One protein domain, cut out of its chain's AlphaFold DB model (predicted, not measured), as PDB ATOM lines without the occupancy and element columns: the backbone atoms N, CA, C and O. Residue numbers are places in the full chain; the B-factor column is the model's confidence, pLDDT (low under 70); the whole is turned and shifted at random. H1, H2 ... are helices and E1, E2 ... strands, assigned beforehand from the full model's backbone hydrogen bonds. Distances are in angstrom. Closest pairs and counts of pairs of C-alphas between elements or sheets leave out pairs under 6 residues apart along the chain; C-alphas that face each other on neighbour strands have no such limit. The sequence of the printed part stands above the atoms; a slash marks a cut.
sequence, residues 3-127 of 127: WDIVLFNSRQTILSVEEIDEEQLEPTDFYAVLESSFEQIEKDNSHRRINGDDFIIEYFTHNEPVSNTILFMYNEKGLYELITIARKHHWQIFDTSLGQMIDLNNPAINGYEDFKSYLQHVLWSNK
ATOM      1  N   TRP A   3     186.705 200.618 161.310       89.94
ATOM      2  CA  TRP A   3     186.036 201.887 161.025       89.94
ATOM      3  C   TRP A   3     184.528 201.738 161.143       89.94
ATOM      4  O   TRP A   3     183.980 200.635 161.037       89.94
ATOM      5  N   ASP A   4     183.881 202.883 161.322       94.00
ATOM      6  CA  ASP A   4     182.445 202.973 161.501       94.00
ATOM      7  C   ASP A   4     181.836 203.472 160.192       94.00
ATOM      8  O   ASP A   4     182.216 204.515 159.648       94.00
ATOM      9  N   ILE A   5     180.883 202.710 159.680       95.88
ATOM     10  CA  ILE A   5     180.130 203.035 158.479       95.88
ATOM     11  C   ILE A   5     178.720 203.425 158.870       95.88
ATOM     12  O   ILE A   5     178.083 202.738 159.666       95.88
ATOM     13  N   VAL A   6     178.196 204.475 158.245       96.81
ATOM     14  CA  VAL A   6     176.765 204.771 158.288       96.81
ATOM     15  C   VAL A   6     176.132 204.336 156.972       96.81
ATOM     16  O   VAL A   6     176.553 204.757 155.895       96.81
ATOM     17  N   LEU A   7     175.122 203.477 157.065       97.56
ATOM     18  CA  LEU A   7     174.317 203.014 155.941       97.56
ATOM     19  C   LEU A   7     172.982 203.762 155.948       97.56
ATOM     20  O   LEU A   7     172.318 203.799 156.982       97.56
ATOM     21  N   PHE A   8     172.587 204.328 154.810       95.56
ATOM     22  CA  PHE A   8     171.368 205.121 154.647       95.56
ATOM     23  C   PHE A   8     170.448 204.526 153.590       95.56
ATOM     24  O   PHE A   8     170.914 204.022 152.564       95.56
ATOM     25  N   ASN A   9     169.143 204.709 153.782       97.62
ATOM     26  CA  ASN A   9     168.170 204.638 152.703       97.62
ATOM     27  C   ASN A   9     167.515 206.011 152.516       97.62
ATOM     28  O   ASN A   9     167.010 206.615 153.466       97.62
ATOM     29  N   SER A  10     167.559 206.519 151.289       96.88
ATOM     30  CA  SER A  10     167.049 207.840 150.950       96.88
ATOM     31  C   SER A  10     166.649 207.918 149.486       96.88
ATOM     32  O   SER A  10     167.310 207.343 148.622       96.88
ATOM     33  N   ARG A  11     165.605 208.698 149.203       96.56
ATOM     34  CA  ARG A  11     165.167 209.021 147.837       96.56
ATOM     35  C   ARG A  11     166.099 209.999 147.130       96.56
ATOM     36  O   ARG A  11     166.100 210.050 145.901       96.56
ATOM     37  N   GLN A  12     166.874 210.777 147.885       96.00
ATOM     38  CA  GLN A  12     167.880 211.668 147.321       96.00
ATOM     39  C   GLN A  12     169.240 210.980 147.239       96.00
ATOM     40  O   GLN A  12     169.582 210.149 148.076       96.00
ATOM     41  N   THR A  13     170.045 211.365 146.253       95.38
ATOM     42  CA  THR A  13     171.481 211.074 146.290       95.38
ATOM     43  C   THR A  13     172.138 212.025 147.283       95.38
ATOM     44  O   THR A  13     171.971 213.232 147.156       95.38
ATOM     45  N   ILE A  14     172.851 211.470 148.256       94.19
ATOM     46  CA  ILE A  14     173.598 212.173 149.294       94.19
ATOM     47  C   ILE A  14     175.060 212.180 148.845       94.19
ATOM     48  O   ILE A  14     175.712 211.139 148.782       94.19
ATOM     49  N   LEU A  15     175.571 213.351 148.495       91.94
ATOM     50  CA  LEU A  15     176.963 213.626 148.145       91.94
ATOM     51  C   LEU A  15     177.768 214.076 149.370       91.94
ATOM     52  O   LEU A  15     178.979 213.868 149.425       91.94
ATOM     53  N   SER A  16     177.099 214.669 150.359       91.12
ATOM     54  CA  SER A  16     177.679 215.103 151.630       91.12
ATOM     55  C   SER A  16     176.649 214.951 152.753       91.12
ATOM     56  O   SER A  16     175.444 215.023 152.533       91.12
ATOM     57  N   VAL A  17     177.095 214.699 153.982       89.56
ATOM     58  CA  VAL A  17     176.162 214.523 155.110       89.56
ATOM     59  C   VAL A  17     175.490 215.838 155.519       89.56
ATOM     60  O   VAL A  17     174.415 215.828 156.107       89.56
ATOM     61  N   GLU A  18     176.092 216.974 155.168       91.50
ATOM     62  CA  GLU A  18     175.567 218.318 155.414       91.50
ATOM     63  C   GLU A  18     174.344 218.670 154.549       91.50
ATOM     64  O   GLU A  18     173.618 219.605 154.880       91.50
ATOM     65  N   GLU A  19     174.102 217.941 153.455       92.25
ATOM     66  CA  GLU A  19     172.954 218.138 152.551       92.25
ATOM     67  C   GLU A  19     171.833 217.106 152.755       92.25
ATOM     68  O   GLU A  19     170.932 216.978 151.922       92.25
ATOM     69  N   ILE A  20     171.872 216.344 153.853       94.12
ATOM     70  CA  ILE A  20     170.810 215.388 154.163       94.12
ATOM     71  C   ILE A  20     169.482 216.128 154.371       94.12
ATOM     72  O   ILE A  20     169.346 216.958 155.267       94.12
ATOM     73  N   ASP A  21     168.490 215.774 153.554       95.38
ATOM     74  CA  ASP A  21     167.091 216.131 153.735       95.38
ATOM     75  C   ASP A  21     166.396 214.985 154.481       95.38
ATOM     76  O   ASP A  21     166.194 213.891 153.938       95.38
ATOM     77  N   GLU A  22     166.044 215.230 155.744       93.81
ATOM     78  CA  GLU A  22     165.385 214.248 156.607       93.81
ATOM     79  C   GLU A  22     164.036 213.774 156.038       93.81
ATOM     80  O   GLU A  22     163.644 212.633 156.277       93.81
ATOM     81  N   GLU A  23     163.350 214.585 155.223       97.00
ATOM     82  CA  GLU A  23     162.082 214.195 154.584       97.00
ATOM     83  C   GLU A  23     162.279 213.192 153.433       97.00
ATOM     84  O   GLU A  23     161.330 212.534 152.983       97.00
ATOM     85  N   GLN A  24     163.507 213.053 152.927       97.19
ATOM     86  CA  GLN A  24     163.857 212.090 151.879       97.19
ATOM     87  C   GLN A  24     164.359 210.762 152.436       97.19
ATOM     88  O   GLN A  24     164.520 209.817 151.663       97.19
ATOM     89  N   LEU A  25     164.626 210.677 153.740       96.88
ATOM     90  CA  LEU A  25     165.050 209.451 154.401       96.88
ATOM     91  C   LEU A  25     163.901 208.438 154.483       96.88
ATOM     92  O   LEU A  25     162.765 208.781 154.808       96.88
ATOM     93  N   GLU A  26     164.204 207.169 154.208       97.38
ATOM     94  CA  GLU A  26     163.196 206.111 154.129       97.38
ATOM     95  C   GLU A  26     163.429 205.022 155.186       97.38
ATOM     96  O   GLU A  26     164.468 204.350 155.161       97.38
ATOM     97  N   PRO A  27     162.466 204.784 156.097       97.25
ATOM     98  CA  PRO A  27     162.547 203.685 157.051       97.25
ATOM     99  C   PRO A  27     162.728 202.339 156.345       97.25
ATOM    100  O   PRO A  27     161.967 201.983 155.447       97.25
ATOM    101  N   THR A  28     163.738 201.588 156.769       96.88
ATOM    102  CA  THR A  28     164.180 200.352 156.122       96.88
ATOM    103  C   THR A  28     164.588 199.319 157.157       96.88
ATOM    104  O   THR A  28     165.205 199.634 158.176       96.88
ATOM    105  N   ASP A  29     164.264 198.059 156.885       96.88
ATOM    106  CA  ASP A  29     164.766 196.935 157.670       96.88
ATOM    107  C   ASP A  29     166.130 196.484 157.127       96.88
ATOM    108  O   ASP A  29     166.253 195.488 156.408       96.88
ATOM    109  N   PHE A  30     167.171 197.259 157.442       97.69
ATOM    110  CA  PHE A  30     168.549 196.897 157.092       97.69
ATOM    111  C   PHE A  30     168.938 195.544 157.687       97.69
ATOM    112  O   PHE A  30     169.683 194.782 157.072       97.69
ATOM    113  N   TYR A  31     168.422 195.235 158.876       97.00
ATOM    114  CA  TYR A  31     168.816 194.067 159.645       97.00
ATOM    115  C   TYR A  31     168.349 192.780 158.975       97.00
ATOM    116  O   TYR A  31     169.152 191.865 158.840       97.00
ATOM    117  N   ALA A  32     167.112 192.714 158.475       96.62
ATOM    118  CA  ALA A  32     166.631 191.542 157.744       96.62
ATOM    119  C   ALA A  32     167.441 191.265 156.463       96.62
ATOM    120  O   ALA A  32     167.719 190.112 156.125       96.62
ATOM    121  N   VAL A  33     167.851 192.313 155.745       97.50
ATOM    122  CA  VAL A  33     168.667 192.172 154.529       97.50
ATOM    123  C   VAL A  33     170.087 191.731 154.867       97.50
ATOM    124  O   VAL A  33     170.584 190.794 154.249       97.50
ATOM    125  N   LEU A  34     170.731 192.361 155.854       97.19
ATOM    126  CA  LEU A  34     172.054 191.943 156.316       97.19
ATOM    127  C   LEU A  34     171.998 190.491 156.802       97.19
ATOM    128  O   LEU A  34     172.767 189.660 156.336       97.19
ATOM    129  N   GLU A  35     171.021 190.140 157.639       96.38
ATOM    130  CA  GLU A  35     170.898 188.787 158.182       96.38
ATOM    131  C   GLU A  35     170.606 187.712 157.127       96.38
ATOM    132  O   GLU A  35     170.961 186.555 157.325       96.38
ATOM    133  N   SER A  36     169.978 188.075 156.006       96.62
ATOM    134  CA  SER A  36     169.754 187.155 154.883       96.62
ATOM    135  C   SER A  36     170.906 187.116 153.877       96.62
ATOM    136  O   SER A  36     170.918 186.241 153.011       96.62
ATOM    137  N   SER A  37     171.866 188.039 153.979       96.25
ATOM    138  CA  SER A  37     173.019 188.130 153.074       96.25
ATOM    139  C   SER A  37     174.244 187.361 153.574       96.25
ATOM    140  O   SER A  37     175.165 187.144 152.792       96.25
ATOM    141  N   PHE A  38     174.262 186.929 154.839       95.69
ATOM    142  CA  PHE A  38     175.399 186.234 155.445       95.69
ATOM    143  C   PHE A  38     174.969 184.958 156.173       95.69
ATOM    144  O   PHE A  38     173.915 184.907 156.798       95.69
ATOM    145  N   GLU A  39     175.813 183.928 156.121       94.25
ATOM    146  CA  GLU A  39     175.513 182.628 156.736       94.25
ATOM    147  C   GLU A  39     175.895 182.568 158.222       94.25
ATOM    148  O   GLU A  39     175.177 181.983 159.035       94.25
ATOM    149  N   GLN A  40     177.030 183.169 158.593       97.25
ATOM    150  CA  GLN A  40     177.589 183.079 159.942       97.25
ATOM    151  C   GLN A  40     177.304 184.349 160.741       97.25
ATOM    152  O   GLN A  40     178.023 185.345 160.642       97.25
ATOM    153  N   ILE A  41     176.248 184.298 161.555       98.00
ATOM    154  CA  ILE A  41     175.795 185.436 162.359       98.00
ATOM    155  C   ILE A  41     175.613 185.013 163.813       98.00
ATOM    156  O   ILE A  41     174.746 184.200 164.140       98.00
ATOM    157  N   GLU A  42     176.397 185.616 164.697       98.25
ATOM    158  CA  GLU A  42     176.200 185.539 166.139       98.25
ATOM    159  C   GLU A  42     175.173 186.591 166.574       98.25
ATOM    160  O   GLU A  42     175.213 187.751 166.150       98.25
ATOM    161  N   LYS A  43     174.230 186.180 167.427       97.81
ATOM    162  CA  LYS A  43     173.148 187.033 167.929       97.81
ATOM    163  C   LYS A  43     173.178 187.054 169.452       97.81
ATOM    164  O   LYS A  43     172.994 186.013 170.078       97.81
ATOM    165  N   ASP A  44     173.347 188.238 170.032       97.50
ATOM    166  CA  ASP A  44     173.259 188.469 171.476       97.50
ATOM    167  C   ASP A  44     172.353 189.676 171.745       97.50
ATOM    168  O   ASP A  44     172.740 190.823 171.540       97.50
ATOM    169  N   ASN A  45     171.114 189.424 172.175       96.00
ATOM    170  CA  ASN A  45     170.093 190.458 172.364       96.00
ATOM    171  C   ASN A  45     169.912 191.327 171.103       96.00
ATOM    172  O   ASN A  45     169.470 190.820 170.070       96.00
ATOM    173  N   SER A  46     170.237 192.621 171.168       96.75
ATOM    174  CA  SER A  46     170.223 193.535 170.019       96.75
ATOM    175  C   SER A  46     171.540 193.555 169.242       96.75
ATOM    176  O   SER A  46     171.579 194.090 168.142       96.75
ATOM    177  N   HIS A  47     172.613 192.977 169.773       98.25
ATOM    178  CA  HIS A  47     173.903 192.925 169.105       98.25
ATOM    179  C   HIS A  47     173.936 191.794 168.071       98.25
ATOM    180  O   HIS A  47     173.446 190.677 168.298       98.25
ATOM    181  N   ARG A  48     174.505 192.098 166.908       98.31
ATOM    182  CA  ARG A  48     174.768 191.156 165.826       98.31
ATOM    183  C   ARG A  48     176.227 191.250 165.442       98.31
ATOM    184  O   ARG A  48     176.744 192.351 165.282       98.31
ATOM    185  N   ARG A  49     176.840 190.091 165.243       98.50
ATOM    186  CA  ARG A  49     178.197 189.959 164.726       98.50
ATOM    187  C   ARG A  49     178.182 188.984 163.560       98.50
ATOM    188  O   ARG A  49     177.924 187.797 163.740       98.50
ATOM    189  N   ILE A  50     178.437 189.497 162.367       98.12
ATOM    190  CA  ILE A  50     178.657 188.706 161.159       98.12
ATOM    191  C   ILE A  50     180.138 188.342 161.120       98.12
ATOM    192  O   ILE A  50     180.988 189.232 161.173       98.12
ATOM    193  N   ASN A  51     180.439 187.050 161.003       97.31
ATOM    194  CA  ASN A  51     181.798 186.556 160.816       97.31
ATOM    195  C   ASN A  51     181.965 186.121 159.354       97.31
ATOM    196  O   ASN A  51     181.477 185.069 158.954       97.31
ATOM    197  N   GLY A  52     182.618 186.957 158.549       94.06
ATOM    198  CA  GLY A  52     183.072 186.567 157.217       94.06
ATOM    199  C   GLY A  52     184.375 185.770 157.278       94.06
ATOM    200  O   GLY A  52     184.971 185.620 158.346       94.06
ATOM    201  N   ASP A  53     184.853 185.306 156.122       90.12
ATOM    202  CA  ASP A  53     186.088 184.511 156.030       90.12
ATOM    203  C   ASP A  53     187.311 185.235 156.622       90.12
ATOM    204  O   ASP A  53     188.204 184.609 157.196       90.12
ATOM    205  N   ASP A  54     187.360 186.563 156.504       92.56
ATOM    206  CA  ASP A  54     188.455 187.392 157.013       92.56
ATOM    207  C   ASP A  54     188.048 188.828 157.375       92.56
ATOM    208  O   ASP A  54     188.895 189.721 157.503       92.56
ATOM    209  N   PHE A  55     186.754 189.044 157.583       94.88
ATOM    210  CA  PHE A  55     186.199 190.306 158.045       94.88
ATOM    211  C   PHE A  55     185.133 190.061 159.109       94.88
ATOM    212  O   PHE A  55     184.551 188.981 159.202       94.88
ATOM    213  N   ILE A  56     184.860 191.089 159.905       97.50
ATOM    214  CA  ILE A  56     183.753 191.094 160.861       97.50
ATOM    215  C   ILE A  56     182.924 192.354 160.625       97.50
ATOM    216  O   ILE A  56     183.485 193.428 160.397       97.50
ATOM    217  N   ILE A  57     181.601 192.217 160.702       97.81
ATOM    218  CA  ILE A  57     180.662 193.344 160.737       97.81
ATOM    219  C   ILE A  57     179.838 193.221 162.016       97.81
ATOM    220  O   ILE A  57     179.164 192.213 162.226       97.81
ATOM    221  N   GLU A  58     179.878 194.243 162.863       98.19
ATOM    222  CA  GLU A  58     179.074 194.333 164.082       98.19
ATOM    223  C   GLU A  58     178.050 195.463 163.969       98.19
ATOM    224  O   GLU A  58     178.327 196.517 163.395       98.19
ATOM    225  N   TYR A  59     176.849 195.246 164.504       97.94
ATOM    226  CA  TYR A  59     175.785 196.250 164.521       97.94
ATOM    227  C   TYR A  59     174.741 195.970 165.600       97.94
ATOM    228  O   TYR A  59     174.674 194.880 166.175       97.94
ATOM    229  N   PHE A  60     173.898 196.971 165.860       97.38
ATOM    230  CA  PHE A  60     172.816 196.892 166.836       97.38
ATOM    231  C   PHE A  60     171.453 197.009 166.152       97.38
ATOM    232  O   PHE A  60     171.154 197.990 165.470       97.38
ATOM    233  N   THR A  61     170.610 195.999 166.343       97.12
ATOM    234  CA  THR A  61     169.264 195.939 165.771       97.12
ATOM    235  C   THR A  61     168.287 196.803 166.548       97.12
ATOM    236  O   THR A  61     168.359 196.897 167.775       97.12
ATOM    237  N   HIS A  62     167.308 197.340 165.829       94.62
ATOM    238  CA  HIS A  62     166.178 198.078 166.380       94.62
ATOM    239  C   HIS A  62     164.887 197.307 166.083       94.62
ATOM    240  O   HIS A  62     164.827 196.546 165.119       94.62
ATOM    241  N   ASN A  63     163.863 197.484 166.920       92.69
ATOM    242  CA  ASN A  63     162.584 196.777 166.754       92.69
ATOM    243  C   ASN A  63     161.741 197.327 165.595       92.69
ATOM    244  O   ASN A  63     160.811 196.661 165.148       92.69
ATOM    245  N   GLU A  64     162.046 198.540 165.140       95.44
ATOM    246  CA  GLU A  64     161.346 199.227 164.061       95.44
ATOM    247  C   GLU A  64     162.326 199.540 162.920       95.44
ATOM    248  O   GLU A  64     163.525 199.705 163.181       95.44
ATOM    249  N   PRO A  65     161.841 199.628 161.666       96.38
ATOM    250  CA  PRO A  65     162.643 200.100 160.545       96.38
ATOM    251  C   PRO A  65     163.256 201.472 160.833       96.38
ATOM    252  O   PRO A  65     162.598 202.358 161.376       96.38
ATOM    253  N   VAL A  66     164.507 201.659 160.423       97.00
ATOM    254  CA  VAL A  66     165.258 202.907 160.614       97.00
ATOM    255  C   VAL A  66     165.668 203.471 159.262       97.00
ATOM    256  O   VAL A  66     165.792 202.728 158.294       97.00
ATOM    257  N   SER A  67     165.867 204.780 159.160       96.38
ATOM    258  CA  SER A  67     166.369 205.412 157.931       96.38
ATOM    259  C   SER A  67     167.869 205.223 157.730       96.38
ATOM    260  O   SER A  67     168.361 205.248 156.599       96.38
ATOM    261  N   ASN A  68     168.598 205.027 158.826       96.50
ATOM    262  CA  ASN A  68     170.027 204.790 158.824       96.50
ATOM    263  C   ASN A  68     170.451 203.877 159.975       96.50
ATOM    264  O   ASN A  68     169.780 203.788 161.003       96.50
ATOM    265  N   THR A  69     171.591 203.214 159.816       97.25
ATOM    266  CA  THR A  69     172.206 202.407 160.876       97.25
ATOM    267  C   THR A  69     173.726 202.496 160.819       97.25
ATOM    268  O   THR A  69     174.293 202.807 159.769       97.25
ATOM    269  N   ILE A  70     174.379 202.252 161.955       97.19
ATOM    270  CA  ILE A  70     175.839 202.253 162.075       97.19
ATOM    271  C   ILE A  70     176.327 200.808 162.092       97.19
ATOM    272  O   ILE A  70     175.806 199.976 162.839       97.19
ATOM    273  N   LEU A  71     177.339 200.535 161.275       97.94
ATOM    274  CA  LEU A  71     178.020 199.255 161.170       97.94
ATOM    275  C   LEU A  71     179.486 199.446 161.560       97.94
ATOM    276  O   LEU A  71     180.175 200.298 161.002       97.94
ATOM    277  N   PHE A  72     179.965 198.629 162.487       97.06
ATOM    278  CA  PHE A  72     181.369 198.573 162.875       97.06
ATOM    279  C   PHE A  72     182.044 197.500 162.040       97.06
ATOM    280  O   PHE A  72     181.655 196.330 162.095       97.06
ATOM    281  N   MET A  73     183.035 197.883 161.244       94.44
ATOM    282  CA  MET A  73     183.687 196.959 160.328       94.44
ATOM    283  C   MET A  73     185.137 196.739 160.695       94.44
ATOM    284  O   MET A  73     185.876 197.664 161.025       94.44
ATOM    285  N   TYR A  74     185.543 195.481 160.598       94.38
ATOM    286  CA  TYR A  74     186.901 195.038 160.833       94.38
ATOM    287  C   TYR A  74     187.374 194.339 159.563       94.38
ATOM    288  O   TYR A  74     186.869 193.265 159.240       94.38
ATOM    289  N   ASN A  75     188.369 194.934 158.895       92.19
ATOM    290  CA  ASN A  75     188.878 194.546 157.569       92.19
ATOM    291  C   ASN A  75     188.025 195.050 156.379       92.19
ATOM    292  O   ASN A  75     186.802 195.133 156.441       92.19
ATOM    293  N   GLU A  76     188.700 195.394 155.278       89.62
ATOM    294  CA  GLU A  76     188.152 196.099 154.100       89.62
ATOM    295  C   GLU A  76     187.171 195.267 153.306       89.62
ATOM    296  O   GLU A  76     186.214 195.791 152.740       89.62
ATOM    297  N   LYS A  77     187.331 193.950 153.363       91.50
ATOM    298  CA  LYS A  77     186.425 193.020 152.705       91.50
ATOM    299  C   LYS A  77     184.999 193.101 153.242       91.50
ATOM    300  O   LYS A  77     184.070 192.914 152.464       91.50
ATOM    301  N   GLY A  78     184.812 193.493 154.506       93.31
ATOM    302  CA  GLY A  78     183.479 193.783 155.040       93.31
ATOM    303  C   GLY A  78     182.797 194.937 154.301       93.31
ATOM    304  O   GLY A  78     181.616 194.843 153.964       93.31
ATOM    305  N   LEU A  79     183.549 195.988 153.948       93.69
ATOM    306  CA  LEU A  79     183.021 197.086 153.134       93.69
ATOM    307  C   LEU A  79     182.683 196.625 151.724       93.69
ATOM    308  O   LEU A  79     181.705 197.085 151.147       93.69
ATOM    309  N   TYR A  80     183.475 195.720 151.163       93.19
ATOM    310  CA  TYR A  80     183.264 195.233 149.805       93.19
ATOM    311  C   TYR A  80     181.963 194.432 149.674       93.19
ATOM    312  O   TYR A  80     181.186 194.655 148.737       93.19
ATOM    313  N   GLU A  81     181.669 193.571 150.650       94.38
ATOM    314  CA  GLU A  81     180.363 192.910 150.752       94.38
ATOM    315  C   GLU A  81     179.240 193.941 150.917       94.38
ATOM    316  O   GLU A  81     178.239 193.919 150.192       94.38
ATOM    317  N   LEU A  82     179.434 194.915 151.812       96.19
ATOM    318  CA  LEU A  82     178.437 195.945 152.082       96.19
ATOM    319  C   LEU A  82     178.136 196.816 150.853       96.19
ATOM    320  O   LEU A  82     176.971 197.101 150.596       96.19
ATOM    321  N   ILE A  83     179.143 197.195 150.059       95.75
ATOM    322  CA  ILE A  83     178.964 197.926 148.791       95.75
ATOM    323  C   ILE A  83     178.081 197.115 147.841       95.75
ATOM    324  O   ILE A  83     177.189 197.668 147.192       95.75
ATOM    325  N   THR A  84     178.293 195.802 147.761       94.38
ATOM    326  CA  THR A  84     177.505 194.919 146.893       94.38
ATOM    327  C   THR A  84     176.036 194.884 147.322       94.38
ATOM    328  O   THR A  84     175.142 195.038 146.483       94.38
ATOM    329  N   ILE A  85     175.779 194.759 148.628       96.69
ATOM    330  CA  ILE A  85     174.428 194.795 149.206       96.69
ATOM    331  C   ILE A  85     173.788 196.173 148.989       96.69
ATOM    332  O   ILE A  85     172.671 196.260 148.477       96.69
ATOM    333  N   ALA A  86     174.503 197.252 149.305       97.38
ATOM    334  CA  ALA A  86     173.997 198.614 149.185       97.38
ATOM    335  C   ALA A  86     173.583 198.938 147.746       97.38
ATOM    336  O   ALA A  86     172.485 199.439 147.522       97.38
ATOM    337  N   ARG A  87     174.386 198.549 146.748       95.62
ATOM    338  CA  ARG A  87     174.025 198.715 145.330       95.62
ATOM    339  C   ARG A  87     172.749 197.975 144.953       95.62
ATOM    340  O   ARG A  87     171.933 198.521 144.215       95.62
ATOM    341  N   LYS A  88     172.584 196.739 145.433       96.06
ATOM    342  CA  LYS A  88     171.403 195.909 145.152       96.06
ATOM    343  C   LYS A  88     170.123 196.521 145.725       96.06
ATOM    344  O   LYS A  88     169.063 196.362 145.129       96.06
ATOM    345  N   HIS A  89     170.234 197.204 146.861       97.06
ATOM    346  CA  HIS A  89     169.106 197.791 147.582       97.06
ATOM    347  C   HIS A  89     168.991 199.316 147.428       97.06
ATOM    348  O   HIS A  89     168.132 199.919 148.062       97.06
ATOM    349  N   HIS A  90     169.806 199.930 146.561       96.50
ATOM    350  CA  HIS A  90     169.869 201.383 146.342       96.50
ATOM    351  C   HIS A  90     170.175 202.203 147.606       96.50
ATOM    352  O   HIS A  90     169.757 203.351 147.736       96.50
ATOM    353  N   TRP A  91     170.938 201.623 148.526       97.94
ATOM    354  CA  TRP A  91     171.406 202.297 149.731       97.94
ATOM    355  C   TRP A  91     172.689 203.075 149.488       97.94
ATOM    356  O   TRP A  91     173.387 202.869 148.494       97.94
ATOM    357  N   GLN A  92     173.005 203.959 150.429       97.75
ATOM    358  CA  GLN A  92     174.164 204.843 150.375       97.75
ATOM    359  C   GLN A  92     175.027 204.657 151.621       97.75
ATOM    360  O   GLN A  92     174.515 204.348 152.696       97.75
ATOM    361  N   ILE A  93     176.339 204.814 151.464       97.44
ATOM    362  CA  ILE A  93     177.334 204.507 152.493       97.44
ATOM    363  C   ILE A  93     178.146 205.766 152.777       97.44
ATOM    364  O   ILE A  93     178.706 206.352 151.854       97.44
ATOM    365  N   PHE A  94     178.252 206.138 154.048       96.69
ATOM    366  CA  PHE A  94     179.188 207.146 154.532       96.69
ATOM    367  C   PHE A  94     180.268 206.480 155.373       96.69
ATOM    368  O   PHE A  94     179.955 205.759 156.325       96.69
ATOM    369  N   ASP A  95     181.527 206.743 155.043       94.69
ATOM    370  CA  ASP A  95     182.650 206.352 155.884       94.69
ATOM    371  C   ASP A  95     183.036 207.504 156.808       94.69
ATOM    372  O   ASP A  95     183.513 208.556 156.373       94.69
ATOM    373  N   THR A  96     182.849 207.283 158.109       92.88
ATOM    374  CA  THR A  96     183.163 208.268 159.149       92.88
ATOM    375  C   THR A  96     184.659 208.544 159.287       92.88
ATOM    376  O   THR A  96     185.036 209.642 159.695       92.88
ATOM    377  N   SER A  97     185.519 207.588 158.928       89.50
ATOM    378  CA  SER A  97     186.974 207.736 158.982       89.50
ATOM    379  C   SER A  97     187.511 208.614 157.851       89.50
ATOM    380  O   SER A  97     188.485 209.344 158.043       89.50
ATOM    381  N   LEU A  98     186.839 208.593 156.697       90.81
ATOM    382  CA  LEU A  98     187.137 209.446 155.545       90.81
ATOM    383  C   LEU A  98     186.355 210.765 155.576       90.81
ATOM    384  O   LEU A  98     186.754 211.731 154.926       90.81
ATOM    385  N   GLY A  99     185.244 210.806 156.316       92.31
ATOM    386  CA  GLY A  99     184.311 211.930 156.322       92.31
ATOM    387  C   GLY A  99     183.620 212.117 154.971       92.31
ATOM    388  O   GLY A  99     183.343 213.249 154.580       92.31
ATOM    389  N   GLN A 100     183.408 211.031 154.221       94.25
ATOM    390  CA  GLN A 100     182.934 211.080 152.837       94.25
ATOM    391  C   GLN A 100     181.932 209.971 152.522       94.25
ATOM    392  O   GLN A 100     181.991 208.865 153.062       94.25
ATOM    393  N   MET A 101     181.033 210.272 151.585       95.81
ATOM    394  CA  MET A 101     180.182 209.272 150.947       95.81
ATOM    395  C   MET A 101     181.033 208.378 150.037       95.81
ATOM    396  O   MET A 101     181.890 208.862 149.292       95.81
ATOM    397  N   ILE A 102     180.791 207.071 150.084       95.31
ATOM    398  CA  ILE A 102     181.474 206.104 149.226       95.31
ATOM    399  C   ILE A 102     180.809 206.082 147.851       95.31
ATOM    400  O   ILE A 102     179.604 205.850 147.732       95.31
ATOM    401  N   ASP A 103     181.605 206.256 146.796       94.31
ATOM    402  CA  ASP A 103     181.160 206.013 145.429       94.31
ATOM    403  C   ASP A 103     181.056 204.504 145.203       94.31
ATOM    404  O   ASP A 103     182.029 203.815 144.904       94.31
ATOM    405  N   LEU A 104     179.838 203.978 145.323       94.00
ATOM    406  CA  LEU A 104     179.568 202.550 145.161       94.00
ATOM    407  C   LEU A 104     179.875 202.029 143.745       94.00
ATOM    408  O   LEU A 104     180.041 200.820 143.553       94.00
ATOM    409  N   ASN A 105     179.935 202.907 142.740       91.19
ATOM    410  CA  ASN A 105     180.284 202.533 141.370       91.19
ATOM    411  C   ASN A 105     181.796 202.542 141.143       91.19
ATOM    412  O   ASN A 105     182.280 201.787 140.295       91.19
ATOM    413  N   ASN A 106     182.533 203.361 141.893       90.75
ATOM    414  CA  ASN A 106     183.986 203.440 141.820       90.75
ATOM    415  C   ASN A 106     184.661 203.645 143.196       90.75
ATOM    416  O   ASN A 106     185.295 204.681 143.405       90.75
ATOM    417  N   PRO A 107     184.632 202.647 144.105       91.69
ATOM    418  CA  PRO A 107     185.161 202.797 145.469       91.69
ATOM    419  C   PRO A 107     186.658 203.130 145.538       91.69
ATOM    420  O   PRO A 107     187.138 203.648 146.541       91.69
ATOM    421  N   ALA A 108     187.406 202.885 144.458       90.00
ATOM    422  CA  ALA A 108     188.815 203.246 144.353       90.00
ATOM    423  C   ALA A 108     189.063 204.751 144.565       90.00
ATOM    424  O   ALA A 108     190.115 205.119 145.077       90.00
ATOM    425  N   ILE A 109     188.106 205.629 144.234       90.94
ATOM    426  CA  ILE A 109     188.264 207.073 144.495       90.94
ATOM    427  C   ILE A 109     188.236 207.405 145.988       90.94
ATOM    428  O   ILE A 109     188.728 208.456 146.386       90.94
ATOM    429  N   ASN A 110     187.673 206.508 146.798       91.44
ATOM    430  CA  ASN A 110     187.643 206.603 148.249       91.44
ATOM    431  C   ASN A 110     188.825 205.861 148.907       91.44
ATOM    432  O   ASN A 110     188.844 205.740 150.125       91.44
ATOM    433  N   GLY A 111     189.807 205.369 148.137       85.94
ATOM    434  CA  GLY A 111     190.958 204.623 148.670       85.94
ATOM    435  C   GLY A 111     190.706 203.124 148.871       85.94
ATOM    436  O   GLY A 111     191.364 202.498 149.696       85.94
ATOM    437  N   TYR A 112     189.736 202.560 148.142       84.94
ATOM    438  CA  TYR A 112     189.439 201.123 148.114       84.94
ATOM    439  C   TYR A 112     189.786 200.505 146.756       84.94
ATOM    440  O   TYR A 112     188.923 199.991 146.033       84.94
ATOM    441  N   GLU A 113     191.050 200.613 146.349       84.69
ATOM    442  CA  GLU A 113     191.504 200.207 145.016       84.69
ATOM    443  C   GLU A 113     191.336 198.701 144.752       84.69
ATOM    444  O   GLU A 113     191.069 198.289 143.616       84.69
ATOM    445  N   ASP A 114     191.417 197.877 145.800       84.62
ATOM    446  CA  ASP A 114     191.374 196.416 145.697       84.62
ATOM    447  C   ASP A 114     189.962 195.838 145.518       84.62
ATOM    448  O   ASP A 114     189.807 194.649 145.209       84.62
ATOM    449  N   PHE A 115     188.917 196.671 145.589       83.44
ATOM    450  CA  PHE A 115     187.526 196.239 145.430       83.44
ATOM    451  C   PHE A 115     187.273 195.483 144.115       83.44
ATOM    452  O   PHE A 115     186.556 194.481 144.078       83.44
ATOM    453  N   LYS A 116     187.886 195.923 143.007       79.62
ATOM    454  CA  LYS A 116     187.713 195.267 141.700       79.62
ATOM    455  C   LYS A 116     188.297 193.853 141.688       79.62
ATOM    456  O   LYS A 116     187.676 192.942 141.141       79.62
ATOM    457  N   SER A 117     189.481 193.681 142.273       82.88
ATOM    458  CA  SER A 117     190.146 192.381 142.407       82.88
ATOM    459  C   SER A 117     189.319 191.445 143.282       82.88
ATOM    460  O   SER A 117     189.106 190.282 142.938       82.88
ATOM    461  N   TYR A 118     188.777 191.985 144.373       83.62
ATOM    462  CA  TYR A 118     187.879 191.268 145.262       83.62
ATOM    463  C   TYR A 118     186.599 190.792 144.548       83.62
ATOM    464  O   TYR A 118     186.283 189.604 144.599       83.62
ATOM    465  N   LEU A 119     185.909 191.663 143.797       81.19
ATOM    466  CA  LEU A 119     184.711 191.273 143.039       81.19
ATOM    467  C   LEU A 119     184.996 190.138 142.051       81.19
ATOM    468  O   LEU A 119     184.191 189.219 141.908       81.19
ATOM    469  N   GLN A 120     186.140 190.180 141.365       82.00
ATOM    470  CA  GLN A 120     186.543 189.103 140.458       82.00
ATOM    471  C   GLN A 120     186.746 187.782 141.200       82.00
ATOM    472  O   GLN A 120     186.302 186.743 140.715       82.00
ATOM    473  N   HIS A 121     187.371 187.825 142.377       81.38
ATOM    474  CA  HIS A 121     187.568 186.649 143.212       81.38
ATOM    475  C   HIS A 121     186.232 186.027 143.641       81.38
ATOM    476  O   HIS A 121     186.005 184.850 143.379       81.38
ATOM    477  N   VAL A 122     185.309 186.816 144.201       76.62
ATOM    478  CA  VAL A 122     183.999 186.322 144.666       76.62
ATOM    479  C   VAL A 122     183.149 185.768 143.515       76.62
ATOM    480  O   VAL A 122     182.531 184.711 143.643       76.62
ATOM    481  N   LEU A 123     183.132 186.439 142.358       75.44
ATOM    482  CA  LEU A 123     182.373 185.983 141.186       75.44
ATOM    483  C   LEU A 123     182.937 184.703 140.552       75.44
ATOM    484  O   LEU A 123     182.204 183.990 139.865       75.44
ATOM    485  N   TRP A 124     184.228 184.423 140.735       72.19
ATOM    486  CA  TRP A 124     184.849 183.185 140.264       72.19
ATOM    487  C   TRP A 124     184.770 182.047 141.278       72.19
ATOM    488  O   TRP A 124     184.622 180.908 140.849       72.19
ATOM    489  N   SER A 125     184.807 182.335 142.579       60.34
ATOM    490  CA  SER A 125     184.670 181.327 143.641       60.34
ATOM    491  C   SER A 125     183.243 180.772 143.778       60.34
ATOM    492  O   SER A 125     183.066 179.686 144.314       60.34
ATOM    493  N   ASN A 126     182.234 181.481 143.258       55.16
ATOM    494  CA  ASN A 126     180.824 181.059 143.242       55.16
ATOM    495  C   ASN A 126     180.395 180.315 141.950       55.16
ATOM    496  O   ASN A 126     179.202 180.264 141.640       55.16
ATOM    497  N   LYS A 127     181.341 179.777 141.164       44.66
ATOM    498  CA  LYS A 127     181.078 178.927 139.983       44.66
ATOM    499  C   LYS A 127     181.508 177.489 140.220       44.66
ATOM    500  O   LYS A 127     180.789 176.600 139.715       44.66
TER     501      LYS A 127
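Overview. This is residues 3 to 127 of the 127 residues of an uncharacterized protein of Filimonas lacunae (UniProt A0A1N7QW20). One strongly twisted six-stranded sheet is covered on one face by two helices, H1 and H2, with no named helix over its other face; near one end of H2 a further helix, H4, makes a corner with it and leads away to the last printed residues. A long stretch with no named element, residues 9 to 29, joins E1 to H1. The printed part has 125 residues with four named helices and six named strands, in the order E1 H1 E2 E3 E4 E5 H2 E6 H3 H4; the sheet runs E2 E3 E4 E5 E1 E6, all antiparallel, and the class is mixed, helices and strands. The whole is compact, with a radius of gyration of the C-alphas of 14.3 A and spans of 42 by 37 by 26 A.

Along the chain. E1, residues 3 to 8, begins at C-alpha 3 (186.036, 201.887, 161.025) and is 16.3 A long. H1 is residues 30 to 37, 10.6 A. E2 is residues 41 to 44, E3 residues 47 to 51, E4 residues 56 to 60, and E5, the longest strand, residues 68 to 74, 19.6 A. H2, residues 76 to 89, begins at C-alpha 76 (188.152, 196.099, 154.100) and is 20.2 A long. E6 is residues 92 to 95 and H3 residues 107 to 110. H4, residues 115 to 125, is 15.3 A long and ends at C-alpha 125 (184.670, 181.327, 143.641).

Arrangement. E2, E3, E4 and E5 form a meander, each strand the antiparallel neighbour of the one before, in three hairpins: N 42 and O 49 are 2.8 A apart, N 50 and O 57 2.8 A, and N 58 and O 72 2.8 A, each within hydrogen-bond range. E1 is antiparallel to E5, with N 5 and O 71 at 2.8 A, and to the edge strand E6, with N 6 and O 94 at 2.9 A. E5, H2 and E6 form a split strand-helix-strand unit, two strands that run the same way with E1 between them, and its crossover is right-handed. H1 and H2 lie on the same face of the sheet, in two layers, helices on one face of a sheet. H1 runs along the strands over E4, at 18 degrees on the local plane and a height over the sheet of 8.2 A. H2 runs along the strands over E5, at 17 degrees on the local plane and a height of 7.4 A. H2 touches H4 with residues 77 to 80 alone, about perpendicular at 80 degrees; the closest C-alphas, of Tyr 80 and Phe 115, are 6.2 A apart. H3 is not on the sheet and is close to H4 but not clearly touching, with the closest C-alphas, of Pro 107 and Phe 115, 7.0 A apart. In H1, H2 and H4 every O i to N i+4 pair is within hydrogen-bond range; H3 is too short for such a pair.

Size, cuts and confidence. The two C-alphas farthest apart, of Glu 18 and Lys 127, are 42.7 A apart. The printed part has no cut; the links E1 to H1 and E6 to H3 are long. Mean pLDDT of the printed part is 92.7, with residues 125 to 127 under 70.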